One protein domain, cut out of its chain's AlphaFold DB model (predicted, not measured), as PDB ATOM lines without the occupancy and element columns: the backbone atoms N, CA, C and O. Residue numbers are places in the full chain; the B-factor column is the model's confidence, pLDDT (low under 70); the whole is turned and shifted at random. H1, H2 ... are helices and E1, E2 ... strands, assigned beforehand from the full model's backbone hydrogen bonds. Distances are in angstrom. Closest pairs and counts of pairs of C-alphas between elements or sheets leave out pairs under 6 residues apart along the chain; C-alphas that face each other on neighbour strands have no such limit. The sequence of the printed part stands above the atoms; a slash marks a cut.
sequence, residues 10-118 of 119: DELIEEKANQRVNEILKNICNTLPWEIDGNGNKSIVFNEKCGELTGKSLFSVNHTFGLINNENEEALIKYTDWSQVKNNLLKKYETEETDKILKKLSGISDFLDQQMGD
ATOM      1  N   ASP A  10     160.527 180.123 176.872       82.38
ATOM      2  CA  ASP A  10     160.567 179.734 175.457       82.38
ATOM      3  C   ASP A  10     159.170 179.317 174.975       82.38
ATOM      4  O   ASP A  10     158.757 179.679 173.876       82.38
ATOM      5  N   GLU A  11     158.415 178.603 175.819       87.94
ATOM      6  CA  GLU A  11     157.026 178.217 175.540       87.94
ATOM      7  C   GLU A  11     156.119 179.446 175.369       87.94
ATOM      8  O   GLU A  11     155.335 179.506 174.424       87.94
ATOM      9  N   LEU A  12     156.260 180.459 176.233       87.81
ATOM     10  CA  LEU A  12     155.498 181.709 176.132       87.81
ATOM     11  C   LEU A  12     155.846 182.520 174.874       87.81
ATOM     12  O   LEU A  12     154.962 183.149 174.286       87.81
ATOM     13  N   ILE A  13     157.119 182.536 174.464       88.62
ATOM     14  CA  ILE A  13     157.550 183.186 173.216       88.62
ATOM     15  C   ILE A  13     156.924 182.476 172.016       88.62
ATOM     16  O   ILE A  13     156.307 183.127 171.170       88.62
ATOM     17  N   GLU A  14     157.035 181.150 171.966       89.00
ATOM     18  CA  GLU A  14     156.476 180.333 170.893       89.00
ATOM     19  C   GLU A  14     154.949 180.470 170.815       89.00
ATOM     20  O   GLU A  14     154.393 180.588 169.721       89.00
ATOM     21  N   GLU A  15     154.246 180.507 171.952       90.38
ATOM     22  CA  GLU A  15     152.794 180.699 171.994       90.38
ATOM     23  C   GLU A  15     152.389 182.047 171.380       90.38
ATOM     24  O   GLU A  15     151.525 182.099 170.499       90.38
ATOM     25  N   LYS A  16     153.048 183.141 171.781       89.50
ATOM     26  CA  LYS A  16     152.776 184.482 171.241       89.50
ATOM     27  C   LYS A  16     153.109 184.594 169.761       89.50
ATOM     28  O   LYS A  16     152.346 185.196 169.002       89.50
ATOM     29  N   ALA A  17     154.226 184.007 169.341       90.50
ATOM     30  CA  ALA A  17     154.603 183.970 167.939       90.50
ATOM     31  C   ALA A  17     153.543 183.213 167.123       90.50
ATOM     32  O   ALA A  17     153.040 183.740 166.132       90.50
ATOM     33  N   ASN A  18     153.105 182.041 167.592       88.94
ATOM     34  CA  ASN A  18     152.040 181.266 166.954       88.94
ATOM     35  C   ASN A  18     150.704 182.023 166.883       88.94
ATOM     36  O   ASN A  18     150.031 181.951 165.855       88.94
ATOM     37  N   GLN A  19     150.321 182.761 167.928       91.38
ATOM     38  CA  GLN A  19     149.116 183.601 167.908       91.38
ATOM     39  C   GLN A  19     149.178 184.632 166.771       91.38
ATOM     40  O   GLN A  19     148.261 184.683 165.950       91.38
ATOM     41  N   ARG A  20     150.293 185.368 166.638       88.25
ATOM     42  CA  ARG A  20     150.477 186.360 165.560       88.25
ATOM     43  C   ARG A  20     150.487 185.717 164.172       88.25
ATOM     44  O   ARG A  20     149.870 186.245 163.249       88.25
ATOM     45  N   VAL A  21     151.136 184.557 164.018       88.12
ATOM     46  CA  VAL A  21     151.105 183.793 162.757       88.12
ATOM     47  C   VAL A  21     149.668 183.429 162.384       88.12
ATOM     48  O   VAL A  21     149.255 183.651 161.249       88.12
ATOM     49  N   ASN A  22     148.894 182.898 163.331       87.19
ATOM     50  CA  ASN A  22     147.516 182.482 163.083       87.19
ATOM     51  C   ASN A  22     146.613 183.662 162.707       87.19
ATOM     52  O   ASN A  22     145.788 183.520 161.809       87.19
ATOM     53  N   GLU A  23     146.773 184.820 163.350       86.50
ATOM     54  CA  GLU A  23     146.034 186.038 162.998       86.50
ATOM     55  C   GLU A  23     146.318 186.477 161.559       86.50
ATOM     56  O   GLU A  23     145.389 186.737 160.793       86.50
ATOM     57  N   ILE A  24     147.591 186.487 161.158       83.25
ATOM     58  CA  ILE A  24     147.998 186.874 159.803       83.25
ATOM     59  C   ILE A  24     147.484 185.881 158.767       83.25
ATOM     60  O   ILE A  24     146.879 186.294 157.780       83.25
ATOM     61  N   LEU A  25     147.665 184.579 158.997       81.94
ATOM     62  CA  LEU A  25     147.189 183.546 158.076       81.94
ATOM     63  C   LEU A  25     145.661 183.560 157.955       81.94
ATOM     64  O   LEU A  25     145.136 183.481 156.847       81.94
ATOM     65  N   LYS A  26     144.940 183.730 159.069       81.25
ATOM     66  CA  LYS A  26     143.479 183.862 159.062       81.25
ATOM     67  C   LYS A  26     143.037 185.079 158.253       81.25
ATOM     68  O   LYS A  26     142.092 184.972 157.478       81.25
ATOM     69  N   ASN A  27     143.715 186.213 158.403       74.25
ATOM     70  CA  ASN A  27     143.405 187.409 157.625       74.25
ATOM     71  C   ASN A  27     143.653 187.179 156.131       74.25
ATOM     72  O   ASN A  27     142.763 187.460 155.334       74.25
ATOM     73  N   ILE A  28     144.789 186.587 155.754       72.12
ATOM     74  CA  ILE A  28     145.120 186.274 154.355       72.12
ATOM     75  C   ILE A  28     144.053 185.386 153.714       72.12
ATOM     76  O   ILE A  28     143.574 185.705 152.629       72.12
ATOM     77  N   CYS A  29     143.646 184.312 154.393       65.44
ATOM     78  CA  CYS A  29     142.619 183.409 153.875       65.44
ATOM     79  C   CYS A  29     141.237 184.077 153.796       65.44
ATOM     80  O   CYS A  29     140.474 183.793 152.880       65.44
ATOM     81  N   ASN A  30     140.912 184.987 154.720       65.38
ATOM     82  CA  ASN A  30     139.598 185.636 154.768       65.38
ATOM     83  C   ASN A  30     139.450 186.841 153.827       65.38
ATOM     84  O   ASN A  30     138.325 187.273 153.583       65.38
ATOM     85  N   THR A  31     140.546 187.437 153.348       60.75
ATOM     86  CA  THR A  31     140.516 188.727 152.628       60.75
ATOM     87  C   THR A  31     141.245 188.691 151.283       60.75
ATOM     88  O   THR A  31     141.855 189.672 150.867       60.75
ATOM     89  N   LEU A  32     141.166 187.564 150.570       60.00
ATOM     90  CA  LEU A  32     141.721 187.452 149.220       60.00
ATOM     91  C   LEU A  32     141.132 188.526 148.272       60.00
ATOM     92  O   LEU A  32     139.905 188.602 148.166       60.00
ATOM     93  N   PRO A  33     141.953 189.315 147.541       57.03
ATOM     94  CA  PRO A  33     143.414 189.389 147.532       57.03
ATOM     95  C   PRO A  33     143.902 190.635 148.295       57.03
ATOM     96  O   PRO A  33     143.648 191.762 147.874       57.03
ATOM     97  N   TRP A  34     144.658 190.460 149.383       52.97
ATOM     98  CA  TRP A  34     145.481 191.566 149.884       52.97
ATOM     99  C   TRP A  34     146.397 192.073 148.764       52.97
ATOM    100  O   TRP A  34     146.920 191.276 147.978       52.97
ATOM    101  N   GLU A  35     146.647 193.384 148.753       50.91
ATOM    102  CA  GLU A  35     147.790 194.014 148.085       50.91
ATOM    103  C   GLU A  35     149.081 193.567 148.784       50.91
ATOM    104  O   GLU A  35     149.768 194.329 149.456       50.91
ATOM    105  N   ILE A  36     149.388 192.276 148.698       54.56
ATOM    106  CA  ILE A  36     150.706 191.781 149.048       54.56
ATOM    107  C   ILE A  36     151.613 192.258 147.915       54.56
ATOM    108  O   ILE A  36     151.604 191.670 146.829       54.56
ATOM    109  N   ASP A  37     152.310 193.370 148.155       52.25
ATOM    110  CA  ASP A  37     153.071 194.073 147.128       52.25
ATOM    111  C   ASP A  37     154.091 193.139 146.464       52.25
ATOM    112  O   ASP A  37     154.769 192.329 147.101       52.25
ATOM    113  N   GLY A  38     154.116 193.219 145.141       49.25
ATOM    114  CA  GLY A  38     154.776 192.286 144.249       49.25
ATOM    115  C   GLY A  38     153.867 191.923 143.082       49.25
ATOM    116  O   GLY A  38     153.195 190.922 143.120       49.25
ATOM    117  N   ASN A  39     153.820 192.700 142.011       51.25
ATOM    118  CA  ASN A  39     153.653 192.238 140.618       51.25
ATOM    119  C   ASN A  39     152.796 190.967 140.265       51.25
ATOM    120  O   ASN A  39     153.232 190.166 139.438       51.25
ATOM    121  N   GLY A  40     151.564 190.803 140.779       54.53
ATOM    122  CA  GLY A  40     150.485 189.978 140.172       54.53
ATOM    123  C   GLY A  40     150.559 188.435 140.296       54.53
ATOM    124  O   GLY A  40     150.993 187.748 139.366       54.53
ATOM    125  N   ASN A  41     150.051 187.846 141.393       61.72
ATOM    126  CA  ASN A  41     150.509 186.519 141.851       61.72
ATOM    127  C   ASN A  41     149.461 185.414 142.069       61.72
ATOM    128  O   ASN A  41     148.307 185.684 142.372       61.72
ATOM    129  N   LYS A  42     149.920 184.151 141.978       66.25
ATOM    130  CA  LYS A  42     149.153 182.900 142.191       66.25
ATOM    131  C   LYS A  42     149.732 182.016 143.326       66.25
ATOM    132  O   LYS A  42     149.258 180.905 143.534       66.25
ATOM    133  N   SER A  43     150.750 182.495 144.055       73.75
ATOM    134  CA  SER A  43     151.225 181.948 145.341       73.75
ATOM    135  C   SER A  43     151.736 183.041 146.282       73.75
ATOM    136  O   SER A  43     152.018 184.160 145.848       73.75
ATOM    137  N   ILE A  44     151.885 182.700 147.564       81.62
ATOM    138  CA  ILE A  44     152.538 183.526 148.588       81.62
ATOM    139  C   ILE A  44     153.888 182.910 148.960       81.62
ATOM    140  O   ILE A  44     154.031 181.692 149.055       81.62
ATOM    141  N   VAL A  45     154.891 183.757 149.189       84.69
ATOM    142  CA  VAL A  45     156.190 183.355 149.733       84.69
ATOM    143  C   VAL A  45     156.637 184.336 150.814       84.69
ATOM    144  O   VAL A  45     156.231 185.497 150.838       84.69
ATOM    145  N   PHE A  46     157.496 183.873 151.717       84.94
ATOM    146  CA  PHE A  46     158.153 184.754 152.677       84.94
ATOM    147  C   PHE A  46     159.373 185.411 152.022       84.94
ATOM    148  O   PHE A  46     160.265 184.721 151.528       84.94
ATOM    149  N   ASN A  47     159.414 186.740 152.010       85.06
ATOM    150  CA  ASN A  47     160.557 187.515 151.558       85.06
ATOM    151  C   ASN A  47     161.541 187.689 152.718       85.06
ATOM    152  O   ASN A  47     161.329 188.519 153.596       85.06
ATOM    153  N   GLU A  48     162.645 186.949 152.691       83.50
ATOM    154  CA  GLU A  48     163.676 187.019 153.735       83.50
ATOM    155  C   GLU A  48     164.362 188.390 153.833       83.50
ATOM    156  O   GLU A  48     164.844 188.745 154.903       83.50
ATOM    157  N   LYS A  49     164.386 189.186 152.754       82.81
ATOM    158  CA  LYS A  49     165.028 190.511 152.761       82.81
ATOM    159  C   LYS A  49     164.206 191.543 153.521       82.81
ATOM    160  O   LYS A  49     164.768 192.341 154.261       82.81
ATOM    161  N   CYS A  50     162.892 191.539 153.306       78.75
ATOM    162  CA  CYS A  50     161.973 192.470 153.963       78.75
ATOM    163  C   CYS A  50     161.385 191.882 155.256       78.75
ATOM    164  O   CYS A  50     160.800 192.603 156.055       78.75
ATOM    165  N   GLY A  51     161.522 190.570 155.466       79.81
ATOM    166  CA  GLY A  51     160.862 189.846 156.547       79.81
ATOM    167  C   GLY A  51     159.339 189.817 156.399       79.81
ATOM    168  O   GLY A  51     158.633 189.696 157.392       79.81
ATOM    169  N   GLU A  52     158.801 189.980 155.197       82.25
ATOM    170  CA  GLU A  52     157.364 190.143 154.954       82.25
ATOM    171  C   GLU A  52     156.851 189.096 153.974       82.25
ATOM    172  O   GLU A  52     157.622 188.446 153.265       82.25
ATOM    173  N   LEU A  53     155.535 188.908 153.935       83.50
ATOM    174  CA  LEU A  53     154.932 188.101 152.886       83.50
ATOM    175  C   LEU A  53     154.934 188.908 151.596       83.50
ATOM    176  O   LEU A  53     154.569 190.077 151.593       83.50
ATOM    177  N   THR A  54     155.343 188.265 150.511       79.56
ATOM    178  CA  THR A  54     155.244 188.791 149.151       79.56
ATOM    179  C   THR A  54     154.476 187.777 148.325       79.56
ATOM    180  O   THR A  54     154.603 186.565 148.537       79.56
ATOM    181  N   GLY A  55     153.688 188.224 147.357       77.31
ATOM    182  CA  GLY A  55     153.170 187.269 146.395       77.31
ATOM    183  C   GLY A  55     154.265 186.862 145.392       77.31
ATOM    184  O   GLY A  55     155.269 187.561 145.214       77.31
ATOM    185  N   LYS A  56     154.040 185.744 144.694       72.31
ATOM    186  CA  LYS A  56     154.830 185.294 143.543       72.31
ATOM    187  C   LYS A  56     153.956 184.824 142.371       72.31
ATOM    188  O   LYS A  56     152.981 184.087 142.539       72.31
ATOM    189  N   SER A  57     154.315 185.242 141.158       69.69
ATOM    190  CA  SER A  57     153.541 184.934 139.958       69.69
ATOM    191  C   SER A  57     153.980 183.583 139.432       69.69
ATOM    192  O   SER A  57     155.162 183.352 139.173       69.69
ATOM    193  N   LEU A  58     153.031 182.665 139.296       62.28
ATOM    194  CA  LEU A  58     153.285 181.305 138.831       62.28
ATOM    195  C   LEU A  58     152.988 181.199 137.342       62.28
ATOM    196  O   LEU A  58     152.210 180.347 136.945       62.28
ATOM    197  N   PHE A  59     153.603 182.064 136.538       53.72
ATOM    198  CA  PHE A  59     153.303 182.320 135.124       53.72
ATOM    199  C   PHE A  59     152.163 183.326 134.898       53.72
ATOM    200  O   PHE A  59     151.041 183.170 135.388       53.72
ATOM    201  N   SER A  60     152.467 184.345 134.084       46.78
ATOM    202  CA  SER A  60     151.510 185.287 133.507       46.78
ATOM    203  C   SER A  60     150.575 184.539 132.555       46.78
ATOM    204  O   SER A  60     150.760 184.528 131.337       46.78
ATOM    205  N   VAL A  61     149.557 183.877 133.093       44.22
ATOM    206  CA  VAL A  61     148.388 183.585 132.272       44.22
ATOM    207  C   VAL A  61     147.710 184.936 132.093       44.22
ATOM    208  O   VAL A  61     147.086 185.435 133.027       44.22
ATOM    209  N   ASN A  62     147.938 185.567 130.937       41.97
ATOM    210  CA  ASN A  62     147.200 186.743 130.487       41.97
ATOM    211  C   ASN A  62     145.710 186.377 130.469       41.97
ATOM    212  O   ASN A  62     145.196 185.903 129.459       41.97
ATOM    213  N   HIS A  63     145.019 186.548 131.593       43.81
ATOM    214  CA  HIS A  63     143.569 186.495 131.622       43.81
ATOM    215  C   HIS A  63     143.068 187.875 131.217       43.81
ATOM    216  O   HIS A  63     143.016 188.807 132.013       43.81
ATOM    217  N   THR A  64     142.709 187.994 129.943       42.00
ATOM    218  CA  THR A  64     142.082 189.174 129.331       42.00
ATOM    219  C   THR A  64     140.666 189.442 129.858       42.00
ATOM    220  O   THR A  64     140.003 190.354 129.379       42.00
ATOM    221  N   PHE A  65     140.173 188.669 130.825       41.81
ATOM    222  CA  PHE A  65     138.835 188.823 131.377       41.81
ATOM    223  C   PHE A  65     138.885 188.727 132.896       41.81
ATOM    224  O   PHE A  65     139.252 187.699 133.464       41.81
ATOM    225  N   GLY A  66     138.544 189.848 133.531       48.66
ATOM    226  CA  GLY A  66     138.264 189.907 134.953       48.66
ATOM    227  C   GLY A  66     137.027 189.086 135.306       48.66
ATOM    228  O   GLY A  66     136.141 188.899 134.472       48.66
ATOM    229  N   LEU A  67     136.983 188.701 136.585       44.97
ATOM    230  CA  LEU A  67     135.953 187.933 137.296       44.97
ATOM    231  C   LEU A  67     136.170 186.409 137.272       44.97
ATOM    232  O   LEU A  67     135.771 185.730 136.334       44.97
ATOM    233  N   ILE A  68     136.725 185.866 138.367       44.28
ATOM    234  CA  ILE A  68     136.008 185.073 139.396       44.28
ATOM    235  C   ILE A  68     137.032 184.562 140.440       44.28
ATOM    236  O   ILE A  68     138.090 184.042 140.101       44.28
ATOM    237  N   ASN A  69     136.711 184.732 141.728       53.22
ATOM    238  CA  ASN A  69     137.612 184.562 142.879       53.22
ATOM    239  C   ASN A  69     137.883 183.110 143.329       53.22
ATOM    240  O   ASN A  69     138.808 182.908 144.109       53.22
ATOM    241  N   ASN A  70     137.150 182.101 142.849       49.47
ATOM    242  CA  ASN A  70     137.303 180.729 143.368       49.47
ATOM    243  C   ASN A  70     138.526 179.986 142.801       49.47
ATOM    244  O   ASN A  70     139.191 179.256 143.530       49.47
ATOM    245  N   GLU A  71     138.884 180.210 141.531       55.91
ATOM    246  CA  GLU A  71     140.081 179.588 140.932       55.91
ATOM    247  C   GLU A  71     141.380 180.084 141.590       55.91
ATOM    248  O   GLU A  71     142.388 179.375 141.628       55.91
ATOM    249  N   ASN A  72     141.353 181.299 142.147       63.53
ATOM    250  CA  ASN A  72     142.497 181.898 142.823       63.53
ATOM    251  C   ASN A  72     142.767 181.257 144.187       63.53
ATOM    252  O   ASN A  72     143.931 181.090 144.537       63.53
ATOM    253  N   GLU A  73     141.730 180.882 144.939       64.69
ATOM    254  CA  GLU A  73     141.890 180.223 146.241       64.69
ATOM    255  C   GLU A  73     142.484 178.818 146.075       64.69
ATOM    256  O   GLU A  73     143.477 178.483 146.721       64.69
ATOM    257  N   GLU A  74     141.955 178.023 145.140       69.06
ATOM    258  CA  GLU A  74     142.490 176.691 144.841       69.06
ATOM    259  C   GLU A  74     143.932 176.753 144.325       69.06
ATOM    260  O   GLU A  74     144.783 175.968 144.753       69.06
ATOM    261  N   ALA A  75     144.241 177.708 143.439       71.12
ATOM    262  CA  ALA A  75     145.606 177.929 142.976       71.12
ATOM    263  C   ALA A  75     146.523 178.350 144.133       71.12
ATOM    264  O   ALA A  75     147.607 177.788 144.297       71.12
ATOM    265  N   LEU A  76     146.082 179.278 144.983       74.00
ATOM    266  CA  LEU A  76     146.863 179.728 146.124       74.00
ATOM    267  C   LEU A  76     147.163 178.574 147.085       74.00
ATOM    268  O   LEU A  76     148.314 178.420 147.491       74.00
ATOM    269  N   ILE A  77     146.171 177.740 147.410       74.75
ATOM    270  CA  ILE A  77     146.348 176.549 148.253       74.75
ATOM    271  C   ILE A  77     147.321 175.565 147.605       74.75
ATOM    272  O   ILE A  77     148.227 175.066 148.268       74.75
ATOM    273  N   LYS A  78     147.156 175.302 146.307       80.25
ATOM    274  CA  LYS A  78     147.960 174.327 145.565       80.25
ATOM    275  C   LYS A  78     149.426 174.725 145.444       80.25
ATOM    276  O   LYS A  78     150.293 173.854 145.406       80.25
ATOM    277  N   TYR A  79     149.699 176.017 145.310       79.00
ATOM    278  CA  TYR A  79     151.020 176.495 144.925       79.00
ATOM    279  C   TYR A  79     151.746 177.312 145.998       79.00
ATOM    280  O   TYR A  79     152.889 177.725 145.782       79.00
ATOM    281  N   THR A  80     151.110 177.549 147.142       82.69
ATOM    282  CA  THR A  80     151.762 178.127 148.318       82.69
ATOM    283  C   THR A  80     152.237 177.005 149.228       82.69
ATOM    284  O   THR A  80     151.443 176.185 149.686       82.69
ATOM    285  N   ASP A  81     153.531 176.990 149.544       88.38
ATOM    286  CA  ASP A  81     154.046 176.139 150.617       88.38
ATOM    287  C   ASP A  81     153.706 176.774 151.974       88.38
ATOM    288  O   ASP A  81     154.488 177.515 152.573       88.38
ATOM    289  N   TRP A  82     152.492 176.499 152.452       85.94
ATOM    290  CA  TRP A  82     151.987 177.036 153.716       85.94
ATOM    291  C   TRP A  82     152.794 176.576 154.930       85.94
ATOM    292  O   TRP A  82     152.865 177.304 155.920       85.94
ATOM    293  N   SER A  83     153.426 175.402 154.859       90.00
ATOM    294  CA  SER A  83     154.302 174.910 155.923       90.00
ATOM    295  C   SER A  83     155.553 175.780 156.018       90.00
ATOM    296  O   SER A  83     155.891 176.279 157.092       90.00
ATOM    297  N   GLN A  84     156.199 176.047 154.879       90.56
ATOM    298  CA  GLN A  84     157.359 176.930 154.820       90.56
ATOM    299  C   GLN A  84     157.005 178.361 155.239       90.56
ATOM    300  O   GLN A  84     157.710 178.947 156.063       90.56
ATOM    301  N   VAL A  85     155.904 178.914 154.722       88.62
ATOM    302  CA  VAL A  85     155.426 180.257 155.089       88.62
ATOM    303  C   VAL A  85     155.188 180.351 156.596       88.62
ATOM    304  O   VAL A  85     155.691 181.276 157.234       88.62
ATOM    305  N   LYS A  86     154.494 179.368 157.185       89.81
ATOM    306  CA  LYS A  86     154.241 179.313 158.628       89.81
ATOM    307  C   LYS A  86     155.543 179.276 159.427       89.81
ATOM    308  O   LYS A  86     155.699 180.053 160.363       89.81
ATOM    309  N   ASN A  87     156.483 178.411 159.049       92.75
ATOM    310  CA  ASN A  87     157.755 178.263 159.757       92.75
ATOM    311  C   ASN A  87     158.610 179.536 159.691       92.75
ATOM    312  O   ASN A  87     159.232 179.911 160.682       92.75
ATOM    313  N   ASN A  88     158.631 180.216 158.545       93.06
ATOM    314  CA  ASN A  88     159.395 181.451 158.387       93.06
ATOM    315  C   ASN A  88     158.776 182.615 159.172       93.06
ATOM    316  O   ASN A  88     159.502 183.352 159.840       93.06
ATOM    317  N   LEU A  89     157.444 182.741 159.162       90.00
ATOM    318  CA  LEU A  89     156.746 183.716 160.001       90.00
ATOM    319  C   LEU A  89     156.961 183.434 161.492       90.00
ATOM    320  O   LEU A  89     157.194 184.369 162.253       90.00
ATOM    321  N   LEU A  90     156.922 182.162 161.902       92.81
ATOM    322  CA  LEU A  90     157.149 181.774 163.292       92.81
ATOM    323  C   LEU A  90     158.544 182.202 163.755       92.81
ATOM    324  O   LEU A  90     158.645 182.936 164.731       92.81
ATOM    325  N   LYS A  91     159.599 181.862 163.002       92.19
ATOM    326  CA  LYS A  91     160.978 182.283 163.314       92.19
ATOM    327  C   LYS A  91     161.115 183.801 163.442       92.19
ATOM    328  O   LYS A  91     161.769 184.293 164.364       92.19
ATOM    329  N   LYS A  92     160.497 184.553 162.521       92.25
ATOM    330  CA  LYS A  92     160.476 186.021 162.584       92.25
ATOM    331  C   LYS A  92     159.833 186.497 163.886       92.25
ATOM    332  O   LYS A  92     160.426 187.309 164.590       92.25
ATOM    333  N   TYR A  93     158.638 186.008 164.214       91.56
ATOM    334  CA  TYR A  93     157.917 186.488 165.391       91.56
ATOM    335  C   TYR A  93     158.511 186.009 166.711       91.56
ATOM    336  O   TYR A  93     158.474 186.770 167.668       91.56
ATOM    337  N   GLU A  94     159.123 184.828 166.769       91.31
ATOM    338  CA  GLU A  94     159.917 184.405 167.930       91.31
ATOM    339  C   GLU A  94     161.073 185.380 168.183       91.31
ATOM    340  O   GLU A  94     161.285 185.807 169.319       91.31
ATOM    341  N   THR A  95     161.768 185.801 167.121       91.75
ATOM    342  CA  THR A  95     162.846 186.798 167.212       91.75
ATOM    343  C   THR A  95     162.304 188.149 167.689       91.75
ATOM    344  O   THR A  95     162.801 188.697 168.666       91.75
ATOM    345  N   GLU A  96     161.224 188.653 167.079       92.44
ATOM    346  CA  GLU A  96     160.612 189.925 167.487       92.44
ATOM    347  C   GLU A  96     160.104 189.915 168.936       92.44
ATOM    348  O   GLU A  96     160.246 190.911 169.647       92.44
ATOM    349  N   GLU A  97     159.463 188.832 169.385       89.06
ATOM    350  CA  GLU A  97     158.986 188.725 170.766       89.06
ATOM    351  C   GLU A  97     160.158 188.643 171.749       89.06
ATOM    352  O   GLU A  97     160.124 189.307 172.788       89.06
ATOM    353  N   THR A  98     161.223 187.920 171.395       89.31
ATOM    354  CA  THR A  98     162.464 187.880 172.182       89.31
ATOM    355  C   THR A  98     163.074 189.277 172.312       89.31
ATOM    356  O   THR A  98     163.297 189.746 173.431       89.31
ATOM    357  N   ASP A  99     163.248 189.995 171.201       90.94
ATOM    358  CA  ASP A  99     163.813 191.349 171.177       90.94
ATOM    359  C   ASP A  99     162.978 192.342 171.993       90.94
ATOM    360  O   ASP A  99     163.515 193.170 172.735       90.94
ATOM    361  N   LYS A 100     161.643 192.249 171.917       89.25
ATOM    362  CA  LYS A 100     160.744 193.076 172.738       89.25
ATOM    363  C   LYS A 100     160.952 192.833 174.225       89.25
ATOM    364  O   LYS A 100     160.882 193.788 175.004       89.25
ATOM    365  N   ILE A 101     161.151 191.582 174.634       87.62
ATOM    366  CA  ILE A 101     161.367 191.260 176.043       87.62
ATOM    367  C   ILE A 101     162.745 191.750 176.487       87.62
ATOM    368  O   ILE A 101     162.827 192.425 177.512       87.62
ATOM    369  N   LEU A 102     163.793 191.517 175.693       87.44
ATOM    370  CA  LEU A 102     165.136 192.033 175.972       87.44
ATOM    371  C   LEU A 102     165.142 193.561 176.107       87.44
ATOM    372  O   LEU A 102     165.698 194.090 177.066       87.44
ATOM    373  N   LYS A 103     164.441 194.276 175.221       91.44
ATOM    374  CA  LYS A 103     164.305 195.737 175.303       91.44
ATOM    375  C   LYS A 103     163.611 196.188 176.591       91.44
ATOM    376  O   LYS A 103     164.021 197.175 177.196       91.44
ATOM    377  N   LYS A 104     162.565 195.478 177.023       89.25
ATOM    378  CA  LYS A 104     161.877 195.765 178.292       89.25
ATOM    379  C   LYS A 104     162.777 195.504 179.497       89.25
ATOM    380  O   LYS A 104     162.780 196.313 180.416       89.25
ATOM    381  N   LEU A 105     163.538 194.411 179.484       87.38
ATOM    382  CA  LEU A 105     164.492 194.084 180.545       87.38
ATOM    383  C   LEU A 105     165.616 195.122 180.633       87.38
ATOM    384  O   LEU A 105     165.919 195.571 181.732       87.38
ATOM    385  N   SER A 106     166.159 195.563 179.491       87.19
ATOM    386  CA  SER A 106     167.126 196.669 179.440       87.19
ATOM    387  C   SER A 106     166.549 197.929 180.076       87.19
ATOM    388  O   SER A 106     167.169 198.489 180.966       87.19
ATOM    389  N   GLY A 107     165.323 198.321 179.709       87.94
ATOM    390  CA  GLY A 107     164.685 199.504 180.292       87.94
ATOM    391  C   GLY A 107     164.437 199.398 181.804       87.94
ATOM    392  O   GLY A 107     164.503 200.405 182.503       87.94
ATOM    393  N   ILE A 108     164.172 198.194 182.325       88.25
ATOM    394  CA  ILE A 108     164.080 197.960 183.775       88.25
ATOM    395  C   ILE A 108     165.458 198.104 184.428       88.25
ATOM    396  O   ILE A 108     165.554 198.737 185.476       88.25
ATOM    397  N   SER A 109     166.510 197.545 183.822       85.19
ATOM    398  CA  SER A 109     167.886 197.684 184.315       85.19
ATOM    399  C   SER A 109     168.304 199.150 184.368       85.19
ATOM    400  O   SER A 109     168.705 199.624 185.424       85.19
ATOM    401  N   ASP A 110     168.102 199.886 183.272       88.31
ATOM    402  CA  ASP A 110     168.447 201.306 183.168       88.31
ATOM    403  C   ASP A 110     167.725 202.137 184.243       88.31
ATOM    404  O   ASP A 110     168.317 203.027 184.855       88.31
ATOM    405  N   PHE A 111     166.449 201.829 184.510       87.88
ATOM    406  CA  PHE A 111     165.687 202.472 185.580       87.88
ATOM    407  C   PHE A 111     166.276 202.181 186.967       87.88
ATOM    408  O   PHE A 111     166.393 203.091 187.785       87.88
ATOM    409  N   LEU A 112     166.648 200.929 187.248       89.69
ATOM    410  CA  LEU A 112     167.232 200.550 188.537       89.69
ATOM    411  C   LEU A 112     168.612 201.188 188.741       89.69
ATOM    412  O   LEU A 112     168.887 201.684 189.831       89.69
ATOM    413  N   ASP A 113     169.441 201.236 187.700       86.81
ATOM    414  CA  ASP A 113     170.769 201.853 187.752       86.81
ATOM    415  C   ASP A 113     170.681 203.368 187.996       86.81
ATOM    416  O   ASP A 113     171.455 203.911 188.785       86.81
ATOM    417  N   GLN A 114     169.688 204.048 187.412       82.69
ATOM    418  CA  GLN A 114     169.410 205.462 187.704       82.69
ATOM    419  C   GLN A 114     169.015 205.690 189.167       82.69
ATOM    420  O   GLN A 114     169.494 206.630 189.788       82.69
ATOM    421  N   GLN A 115     168.185 204.817 189.745       77.56
ATOM    422  CA  GLN A 115     167.769 204.936 191.150       77.56
ATOM    423  C   GLN A 115     168.911 204.644 192.141       77.56
ATOM    424  O   GLN A 115     168.880 205.130 193.269       77.56
ATOM    425  N   MET A 116     169.907 203.846 191.747       66.81
ATOM    426  CA  MET A 116     171.069 203.518 192.585       66.81
ATOM    427  C   MET A 116     172.238 204.502 192.431       66.81
ATOM    428  O   MET A 116     173.087 204.556 193.318       66.81
ATOM    429  N   GLY A 117     172.299 205.266 191.337       58.38
ATOM    430  CA  GLY A 117     173.331 206.283 191.091       58.38
ATOM    431  C   GLY A 117     173.091 207.636 191.773       58.38
ATOM    432  O   GLY A 117     174.008 208.451 191.814       58.38
ATOM    433  N   ASP A 118     171.892 207.861 192.320       52.59
ATOM    434  CA  ASP A 118     171.482 209.096 193.013       52.59
ATOM    435  C   ASP A 118     171.694 209.049 194.552       52.59
ATOM    436  O   ASP A 118     171.098 209.844 195.285       52.59
TER     437      ASP A 118
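Overview. This is residues 10 to 118 of the 119 residues of an uncharacterized protein of Lactobacillus helveticus (UniProt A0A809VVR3). One long helix, H3, makes the long axis of the model; H1 crosses its first half, and a small two-stranded hairpin of E1 and E2 packs by E1 on the first residues of H3. The short helix H2 packs beside E1 at the same end, and from the body residues 102 to 117 of H3 stick out as an arm, while the loop of residues 62 to 68 sticks out at the opposite end. The printed part has 109 residues with three named helices and two named strands, in the order H1, E1, E2, H2, H3; the sheet, E1 - E2, is antiparallel and the class is mostly helix. The whole is only just extended, close to loose, with a radius of gyration of the C-alphas of 19.8 A, and spans 73 by 25 by 20 A.

Arrangement. H1, residues 10 to 30, touches H3, residues 82 to 117; the closest C-alphas, those of Ala 17 and Tyr 93, are 4.9 A apart. The two helices run opposite ways at a steep tilt of 49 degrees, and they touch with residues 13 to 21 of H1 and residues 86 to 98 of H3 alone. E1, residues 43 to 47, and E2, residues 52 to 56, form a hairpin of antiparallel neighbour strands, with 141 degrees between their directions. N 45 and O 54 are 2.9 A apart and N 47 and O 52 are 2.8 A apart, both within hydrogen-bond range. The closest C-alphas of E1 and H3 are those of Phe 46 and Val 85, 5.8 A apart. E2 and H3 are near each other, with 6 pairs of C-alphas within 10 A. The closest C-alphas of E1 and H2, residues 70 to 79, are those of Ser 43 and Leu 76, 5.0 A apart. H2 and H3 meet only through their link. H1 and H2 are only just apart, at 8.3 A; H1 and E2 are apart. In H1, H2 and H3 every O i to N i+4 pair is within hydrogen-bond range.

Along the chain. H1 begins at C-alpha 10 at (160.567, 179.734, 175.457) and is 30.0 A long. E1 is 12.5 A long, E2 12.7 A and H2 14.4 A. H3 measures 52.0 A, from C-alpha 82 at (151.987, 177.036, 153.716) to C-alpha 117 at (173.331, 206.283, 191.091).

Size, cuts and confidence. The two C-alphas farthest apart, those of Thr 64 and Asp 118, are 72.9 A apart. Without the stretches that stand free, residues 62 to 68 and 102 to 118, the body spans 46 by 24 by 19 A. The printed part has no cut. The links H1 to E1, of 12 residues, and E2 to H2, of 13 residues, are long; E1 to E2 and H2 to H3 are tight. The mean pLDDT of the printed part is 75.8, and residues 29 to 42, 57 to 74 and 116 to 118 are under 70.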